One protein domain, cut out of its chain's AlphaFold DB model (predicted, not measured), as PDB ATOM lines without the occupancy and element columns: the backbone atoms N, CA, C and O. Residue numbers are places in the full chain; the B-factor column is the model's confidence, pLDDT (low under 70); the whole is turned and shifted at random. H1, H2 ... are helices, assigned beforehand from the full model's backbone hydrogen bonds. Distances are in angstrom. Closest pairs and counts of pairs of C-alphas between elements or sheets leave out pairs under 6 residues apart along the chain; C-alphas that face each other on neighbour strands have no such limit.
ATOM      1  N   LEU A  44     -27.886  37.074 -51.717       87.31
ATOM      2  CA  LEU A  44     -27.721  36.014 -50.738       87.31
ATOM      3  C   LEU A  44     -28.750  36.170 -49.621       87.31
ATOM      4  O   LEU A  44     -29.090  37.279 -49.201       87.31
ATOM      5  N   LYS A  45     -29.226  35.032 -49.110       84.19
ATOM      6  CA  LYS A  45     -30.064  35.010 -47.911       84.19
ATOM      7  C   LYS A  45     -29.227  35.429 -46.706       84.19
ATOM      8  O   LYS A  45     -28.079  35.014 -46.566       84.19
ATOM      9  N   HIS A  46     -29.823  36.224 -45.828       79.62
ATOM     10  CA  HIS A  46     -29.222  36.599 -44.555       79.62
ATOM     11  C   HIS A  46     -29.820  35.771 -43.421       79.62
ATOM     12  O   HIS A  46     -31.016  35.482 -43.420       79.62
ATOM     13  N   GLY A  47     -28.994  35.467 -42.422       78.38
ATOM     14  CA  GLY A  47     -29.399  34.738 -41.224       78.38
ATOM     15  C   GLY A  47     -28.924  33.289 -41.205       78.38
ATOM     16  O   GLY A  47     -28.337  32.778 -42.158       78.38
ATOM     17  N   LEU A  48     -29.153  32.639 -40.065       74.81
ATOM     18  CA  LEU A  48     -28.795  31.244 -39.843       74.81
ATOM     19  C   LEU A  48     -29.949  30.344 -40.309       74.81
ATOM     20  O   LEU A  48     -31.079  30.478 -39.839       74.81
ATOM     21  N   HIS A  49     -29.661  29.412 -41.217       79.38
ATOM     22  CA  HIS A  49     -30.625  28.433 -41.724       79.38
ATOM     23  C   HIS A  49     -30.255  27.033 -41.231       79.38
ATOM     24  O   HIS A  49     -29.699  26.223 -41.968       79.38
ATOM     25  N   THR A  50     -30.526  26.761 -39.959       80.00
ATOM     26  CA  THR A  50     -30.250  25.448 -39.364       80.00
ATOM     27  C   THR A  50     -31.266  24.408 -39.853       80.00
ATOM     28  O   THR A  50     -32.459  24.728 -39.920       80.00
ATOM     29  N   PRO A  51     -30.853  23.161 -40.154       78.81
ATOM     30  CA  PRO A  51     -31.791  22.060 -40.374       78.81
ATOM     31  C   PRO A  51     -32.667  21.855 -39.133       78.81
ATOM     32  O   PRO A  51     -32.230  22.135 -38.022       78.81
ATOM     33  N   ASN A  52     -33.902  21.381 -39.294       78.25
ATOM     34  CA  ASN A  52     -34.778  21.079 -38.161       78.25
ATOM     35  C   ASN A  52     -34.876  19.560 -37.990       78.25
ATOM     36  O   ASN A  52     -35.428  18.884 -38.857       78.25
ATOM     37  N   ILE A  53     -34.327  19.040 -36.893       84.81
ATOM     38  CA  ILE A  53     -34.454  17.635 -36.506       84.81
ATOM     39  C   ILE A  53     -35.351  17.585 -35.265       84.81
ATOM     40  O   ILE A  53     -35.012  18.211 -34.257       84.81
ATOM     41  N   PRO A  54     -36.477  16.851 -35.305       86.31
ATOM     42  CA  PRO A  54     -37.356  16.719 -34.151       86.31
ATOM     43  C   PRO A  54     -36.603  16.221 -32.914       86.31
ATOM     44  O   PRO A  54     -35.806  15.282 -32.996       86.31
ATOM     45  N   GLU A  55     -36.888  16.846 -31.769       88.38
ATOM     46  CA  GLU A  55     -36.392  16.445 -30.441       88.38
ATOM     47  C   GLU A  55     -34.864  16.516 -30.264       88.38
ATOM     48  O   GLU A  55     -34.331  15.979 -29.294       88.38
ATOM     49  N   VAL A  56     -34.130  17.165 -31.176       91.00
ATOM     50  CA  VAL A  56     -32.659  17.196 -31.115       91.00
ATOM     51  C   VAL A  56     -32.134  17.889 -29.854       91.00
ATOM     52  O   VAL A  56     -31.204  17.392 -29.227       91.00
ATOM     53  N   ASP A  57     -32.787  18.967 -29.412       91.31
ATOM     54  CA  ASP A  57     -32.420  19.695 -28.191       91.31
ATOM     55  C   ASP A  57     -32.568  18.821 -26.935       91.31
ATOM     56  O   ASP A  57     -31.715  18.824 -26.042       91.31
ATOM     57  N   GLU A  58     -33.647  18.037 -26.879       92.69
ATOM     58  CA  GLU A  58     -33.925  17.134 -25.764       92.69
ATOM     59  C   GLU A  58     -32.944  15.959 -25.756       92.69
ATOM     60  O   GLU A  58     -32.406  15.604 -24.705       92.69
ATOM     61  N   LYS A  59     -32.668  15.380 -26.930       93.38
ATOM     62  CA  LYS A  59     -31.701  14.288 -27.087       93.38
ATOM     63  C   LYS A  59     -30.295  14.724 -26.694       93.38
ATOM     64  O   LYS A  59     -29.648  14.004 -25.936       93.38
ATOM     65  N   LEU A  60     -29.859  15.903 -27.140       94.12
ATOM     66  CA  LEU A  60     -28.562  16.465 -26.773       94.12
ATOM     67  C   LEU A  60     -28.462  16.668 -25.258       94.12
ATOM     68  O   LEU A  60     -27.509  16.208 -24.636       94.12
ATOM     69  N   THR A  61     -29.475  17.293 -24.653       94.56
ATOM     70  CA  THR A  61     -29.517  17.519 -23.201       94.56
ATOM     71  C   THR A  61     -29.420  16.198 -22.436       94.56
ATOM     72  O   THR A  61     -28.569  16.051 -21.561       94.56
ATOM     73  N   LYS A  62     -30.231  15.199 -22.805       95.50
ATOM     74  CA  LYS A  62     -30.199  13.863 -22.191       95.50
ATOM     75  C   LYS A  62     -28.833  13.196 -22.323       95.50
ATOM     76  O   LYS A  62     -28.354  12.624 -21.349       95.50
ATOM     77  N   LEU A  63     -28.207  13.274 -23.498       95.81
ATOM     78  CA  LEU A  63     -26.894  12.682 -23.750       95.81
ATOM     79  C   LEU A  63     -25.815  13.339 -22.885       95.81
ATOM     80  O   LEU A  63     -25.050  12.636 -22.228       95.81
ATOM     81  N   VAL A  64     -25.792  14.671 -22.836       96.44
ATOM     82  CA  VAL A  64     -24.814  15.438 -22.057       96.44
ATOM     83  C   VAL A  64     -24.940  15.143 -20.562       96.44
ATOM     84  O   VAL A  64     -23.931  14.869 -19.915       96.44
ATOM     85  N   TYR A  65     -26.158  15.131 -20.013       96.81
ATOM     86  CA  TYR A  65     -26.370  14.800 -18.600       96.81
ATOM     87  C   TYR A  65     -26.054  13.334 -18.293       96.81
ATOM     88  O   TYR A  65     -25.403  13.051 -17.288       96.81
ATOM     89  N   ALA A  66     -26.441  12.399 -19.165       97.06
ATOM     90  CA  ALA A  66     -26.098  10.989 -18.994       97.06
ATOM     91  C   ALA A  66     -24.577  10.776 -18.963       97.06
ATOM     92  O   ALA A  66     -24.082   9.985 -18.162       97.06
ATOM     93  N   GLU A  67     -23.827  11.493 -19.800       96.62
ATOM     94  CA  GLU A  67     -22.369  11.415 -19.809       96.62
ATOM     95  C   GLU A  67     -21.742  12.109 -18.593       96.62
ATOM     96  O   GLU A  67     -20.834  11.563 -17.968       96.62
ATOM     97  N   ALA A  68     -22.272  13.264 -18.184       96.94
ATOM     98  CA  ALA A  68     -21.832  13.949 -16.975       96.94
ATOM     99  C   ALA A  68     -21.998  13.064 -15.731       96.94
ATOM    100  O   ALA A  68     -21.070  12.967 -14.931       96.94
ATOM    101  N   HIS A  69     -23.127  12.363 -15.598       96.81
ATOM    102  CA  HIS A  69     -23.359  11.451 -14.478       96.81
ATOM    103  C   HIS A  69     -22.422  10.237 -14.486       96.81
ATOM    104  O   HIS A  69     -21.982   9.803 -13.423       96.81
ATOM    105  N   LYS A  70     -22.033   9.718 -15.657       96.62
ATOM    106  CA  LYS A  70     -21.026   8.643 -15.733       96.62
ATOM    107  C   LYS A  70     -19.646   9.093 -15.258       96.62
ATOM    108  O   LYS A  70     -18.932   8.309 -14.643       96.62
ATOM    109  N   ILE A  71     -19.257  10.330 -15.575       96.81
ATOM    110  CA  ILE A  71     -17.915  10.851 -15.277       96.81
ATOM    111  C   ILE A  71     -17.827  11.370 -13.838       96.81
ATOM    112  O   ILE A  71     -16.832  11.128 -13.155       96.81
ATOM    113  N   TYR A  72     -18.849  12.092 -13.378       95.38
ATOM    114  CA  TYR A  72     -18.834  12.819 -12.105       95.38
ATOM    115  C   TYR A  72     -19.725  12.196 -11.019       95.38
ATOM    116  O   TYR A  72     -19.669  12.641  -9.874       95.38
ATOM    117  N   GLY A  73     -20.500  11.159 -11.349       93.50
ATOM    118  CA  GLY A  73     -21.434  10.483 -10.448       93.50
ATOM    119  C   GLY A  73     -22.857  11.053 -10.487       93.50
ATOM    120  O   GLY A  73     -23.145  12.056 -11.144       93.50
ATOM    121  N   ASP A  74     -23.767  10.412  -9.749       92.31
ATOM    122  CA  ASP A  74     -25.192  10.780  -9.727       92.31
ATOM    123  C   ASP A  74     -25.432  12.206  -9.209       92.31
ATOM    124  O   ASP A  74     -26.329  12.902  -9.681       92.31
ATOM    125  N   VAL A  75     -24.609  12.672  -8.267       94.56
ATOM    126  CA  VAL A  75     -24.679  14.039  -7.738       94.56
ATOM    127  C   VAL A  75     -23.589  14.883  -8.388       94.56
ATOM    128  O   VAL A  75     -22.418  14.800  -8.018       94.56
ATOM    129  N   LEU A  76     -23.982  15.712  -9.355       95.38
ATOM    130  CA  LEU A  76     -23.049  16.574 -10.076       95.38
ATOM    131  C   LEU A  76     -22.517  17.695  -9.164       95.38
ATOM    132  O   LEU A  76     -23.298  18.367  -8.483       95.38
ATOM    133  N   PRO A  77     -21.196  17.958  -9.155       96.88
ATOM    134  CA  PRO A  77     -20.649  19.118  -8.465       96.88
ATOM    135  C   PRO A  77     -21.239  20.421  -9.020       96.88
ATOM    136  O   PRO A  77     -21.337  20.582 -10.236       96.88
ATOM    137  N   ALA A  78     -21.537  21.395  -8.153       95.94
ATOM    138  CA  ALA A  78     -22.202  22.650  -8.539       95.94
ATOM    139  C   ALA A  78     -21.529  23.372  -9.724       95.94
ATOM    140  O   ALA A  78     -22.195  23.808 -10.656       95.94
ATOM    141  N   LYS A  79     -20.191  23.413  -9.747       96.38
ATOM    142  CA  LYS A  79     -19.416  24.027 -10.840       96.38
ATOM    143  C   LYS A  79     -19.652  23.356 -12.203       96.38
ATOM    144  O   LYS A  79     -19.555  24.020 -13.233       96.38
ATOM    145  N   ILE A  80     -19.893  22.044 -12.212       95.81
ATOM    146  CA  ILE A  80     -20.180  21.277 -13.429       95.81
ATOM    147  C   ILE A  80     -21.617  21.548 -13.864       95.81
ATOM    148  O   ILE A  80     -21.825  21.942 -15.008       95.81
ATOM    149  N   GLU A  81     -22.574  21.444 -12.941       95.44
ATOM    150  CA  GLU A  81     -23.991  21.713 -13.213       95.44
ATOM    151  C   GLU A  81     -24.202  23.116 -13.802       95.44
ATOM    152  O   GLU A  81     -24.779  23.275 -14.876       95.44
ATOM    153  N   GLU A  82     -23.636  24.143 -13.164       97.00
ATOM    154  CA  GLU A  82     -23.712  25.530 -13.636       97.00
ATOM    155  C   GLU A  82     -23.159  25.695 -15.057       97.00
ATOM    156  O   GLU A  82     -23.678  26.482 -15.858       97.00
ATOM    157  N   ARG A  83     -22.098  24.952 -15.394       97.00
ATOM    158  CA  ARG A  83     -21.491  25.000 -16.724       97.00
ATOM    159  C   ARG A  83     -22.387  24.344 -17.768       97.00
ATOM    160  O   ARG A  83     -22.584  24.949 -18.821       97.00
ATOM    161  N   LEU A  84     -22.932  23.165 -17.463       96.38
ATOM    162  CA  LEU A  84     -23.838  22.431 -18.347       96.38
ATOM    163  C   LEU A  84     -25.084  23.258 -18.657       96.38
ATOM    164  O   LEU A  84     -25.389  23.479 -19.827       96.38
ATOM    165  N   VAL A  85     -25.734  23.813 -17.631       95.69
ATOM    166  CA  VAL A  85     -26.919  24.669 -17.792       95.69
ATOM    167  C   VAL A  85     -26.615  25.869 -18.690       95.69
ATOM    168  O   VAL A  85     -27.385  26.187 -19.602       95.69
ATOM    169  N   ARG A  86     -25.479  26.542 -18.469       96.06
ATOM    170  CA  ARG A  86     -25.093  27.718 -19.257       96.06
ATOM    171  C   ARG A  86     -24.832  27.374 -20.723       96.06
ATOM    172  O   ARG A  86     -25.268  28.116 -21.603       96.06
ATOM    173  N   GLU A  87     -24.103  26.296 -20.990       96.06
ATOM    174  CA  GLU A  87     -23.748  25.905 -22.356       96.06
ATOM    175  C   GLU A  87     -24.938  25.337 -23.120       96.06
ATOM    176  O   GLU A  87     -25.211  25.803 -24.226       96.06
ATOM    177  N   LEU A  88     -25.704  24.424 -22.516       95.81
ATOM    178  CA  LEU A  88     -26.889  23.839 -23.143       95.81
ATOM    179  C   LEU A  88     -27.913  24.915 -23.508       95.81
ATOM    180  O   LEU A  88     -28.441  24.900 -24.619       95.81
ATOM    181  N   ARG A  89     -28.128  25.915 -22.640       94.06
ATOM    182  CA  ARG A  89     -28.999  27.062 -22.946       94.06
ATOM    183  C   ARG A  89     -28.519  27.852 -24.166       94.06
ATOM    184  O   ARG A  89     -29.339  28.291 -24.967       94.06
ATOM    185  N   SER A  90     -27.208  28.046 -24.310       93.69
ATOM    186  CA  SER A  90     -26.630  28.747 -25.462       93.69
ATOM    187  C   SER A  90     -26.748  27.929 -26.753       93.69
ATOM    188  O   SER A  90     -27.096  28.475 -27.800       93.69
ATOM    189  N   ILE A  91     -26.492  26.621 -26.687       92.12
ATOM    190  CA  ILE A  91     -26.513  25.719 -27.846       92.12
ATOM    191  C   ILE A  91     -27.941  25.579 -28.388       92.12
ATOM    192  O   ILE A  91     -28.177  25.824 -29.571       92.12
ATOM    193  N   THR A  92     -28.894  25.273 -27.507       89.31
ATOM    194  CA  THR A  92     -30.317  25.120 -27.853       89.31
ATOM    195  C   THR A  92     -30.946  26.449 -28.272       89.31
ATOM    196  O   THR A  92     -31.583  26.532 -29.320       89.31
ATOM    197  N   GLY A  93     -30.686  27.535 -27.533       87.31
ATOM    198  CA  GLY A  93     -31.222  28.864 -27.842       87.31
ATOM    199  C   GLY A  93     -30.781  29.408 -29.206       87.31
ATOM    200  O   GLY A  93     -31.552  30.097 -29.873       87.31
ATOM    201  N   ASN A  94     -29.573  29.054 -29.651       88.44
ATOM    202  CA  ASN A  94     -29.038  29.451 -30.955       88.44
ATOM    203  C   ASN A  94     -29.189  28.370 -32.045       88.44
ATOM    204  O   ASN A  94     -28.645  28.533 -33.135       88.44
ATOM    205  N   LYS A  95     -29.934  27.286 -31.779       85.06
ATOM    206  CA  LYS A  95     -30.197  26.177 -32.720       85.06
ATOM    207  C   LYS A  95     -28.943  25.432 -33.207       85.06
ATOM    208  O   LYS A  95     -28.945  24.855 -34.294       85.06
ATOM    209  N   TYR A  96     -27.880  25.401 -32.405       88.31
ATOM    210  CA  TYR A  96     -26.664  24.642 -32.720       88.31
ATOM    211  C   TYR A  96     -26.769  23.155 -32.373       88.31
ATOM    212  O   TYR A  96     -25.898  22.392 -32.769       88.31
ATOM    213  N   SER A  97     -27.826  22.706 -31.696       87.31
ATOM    214  CA  SER A  97     -27.972  21.300 -31.290       87.31
ATOM    215  C   SER A  97     -27.961  20.307 -32.454       87.31
ATOM    216  O   SER A  97     -27.700  19.136 -32.258       87.31
ATOM    217  N   VAL A  98     -28.240  20.762 -33.675       85.56
ATOM    218  CA  VAL A  98     -28.313  19.922 -34.882       85.56
ATOM    219  C   VAL A  98     -26.938  19.435 -35.351       85.56
ATOM    220  O   VAL A  98     -26.860  18.457 -36.090       85.56
ATOM    221  N   ILE A  99     -25.862  20.121 -34.958       85.06
ATOM    222  CA  ILE A  99     -24.484  19.782 -35.345       85.06
ATOM    223  C   ILE A  99     -23.677  19.121 -34.217       85.06
ATOM    224  O   ILE A  99     -22.531  18.746 -34.460       85.06
ATOM    225  N   TYR A 100     -24.249  19.012 -33.013       83.12
ATOM    226  CA  TYR A 100     -23.658  18.356 -31.841       83.12
ATOM    227  C   TYR A 100     -24.311  16.994 -31.614       83.12
ATOM    228  O   TYR A 100     -23.562  16.041 -31.318       83.12
TER     229      TYR A 100
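This is residues 44 to 100 of the 100 residues of the protein "DNA polymerase III polC-type" of Bacteroidales bacterium Barb6 (UniProt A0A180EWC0). Two helices of similar length, H1 and H2, lie side by side as a loose helical hairpin, and the short helix H3 folds in at the hairpin's open end, where H1 begins and H2 ends. An extended stretch with no named element, residues 44 to 55, leads into H1 at that same end, and its first part runs away from the helices and adds to the length of the whole. The printed part has 57 residues with three named helices, in the order H1, H2, H3, and no named strand; the class is all helix. The whole is loose, with a radius of gyration of the C-alphas of 13.7 A, and the C-alphas span 47 by 20 by 12 A along their three main axes.

The printed part begins at Leu 44, with its C-alpha at (-27.721, 36.014, -50.738), and residues 44 to 55 hold no named element. H1 follows as residues 56 to 72, 17 residues, from C-alpha 56 at (-32.659, 17.196, -31.115) to C-alpha 72, a length of 23.9 A. H2 is residues 78 to 93, 16 residues, and measures 22.2 A from first to last C-alpha. H3 is residues 96 to 99, four residues, 5.9 A long, and ends with C-alpha 99 at (-24.484, 19.782, -35.345).

H1 and H2 form a helical hairpin, running opposite ways at a shallow tilt of 17 degrees, with their centres 11.2 A apart. They only just touch, with 3 pairs of C-alphas within 8 A, and H1 does so with residues 57 to 64 alone. The closest C-alphas of the two are those of Asp 57 and Thr 92, 5.8 A apart. H1 also touches H3, with residues 56 to 60 alone; the closest C-alphas there are those of Asp 57 and Ser 97, 5.7 A apart. H2 and H3 are close but not clearly touching, and their closest C-alphas, those of Ile 91 and Ser 97, are 5.8 A apart. In H1 and H2 every O i to N i+4 pair is within hydrogen-bond range; H3 is too short for such a pair, and its one O i to N i+3 pair is within range.

The two C-alphas farthest apart in the domain are those of Leu 44 and Val 75, at 48.4 A. The C-alphas of residues 44 to 55 lie 12 to 30 A from the mean of all C-alphas. The printed part has no cut and ends at Tyr 100, the chain's last residue. The link from H1 to H2, five residues, and the link from H2 to H3, two residues, are both tight. The mean pLDDT of the printed part is 91.0, and no printed residue is under 70.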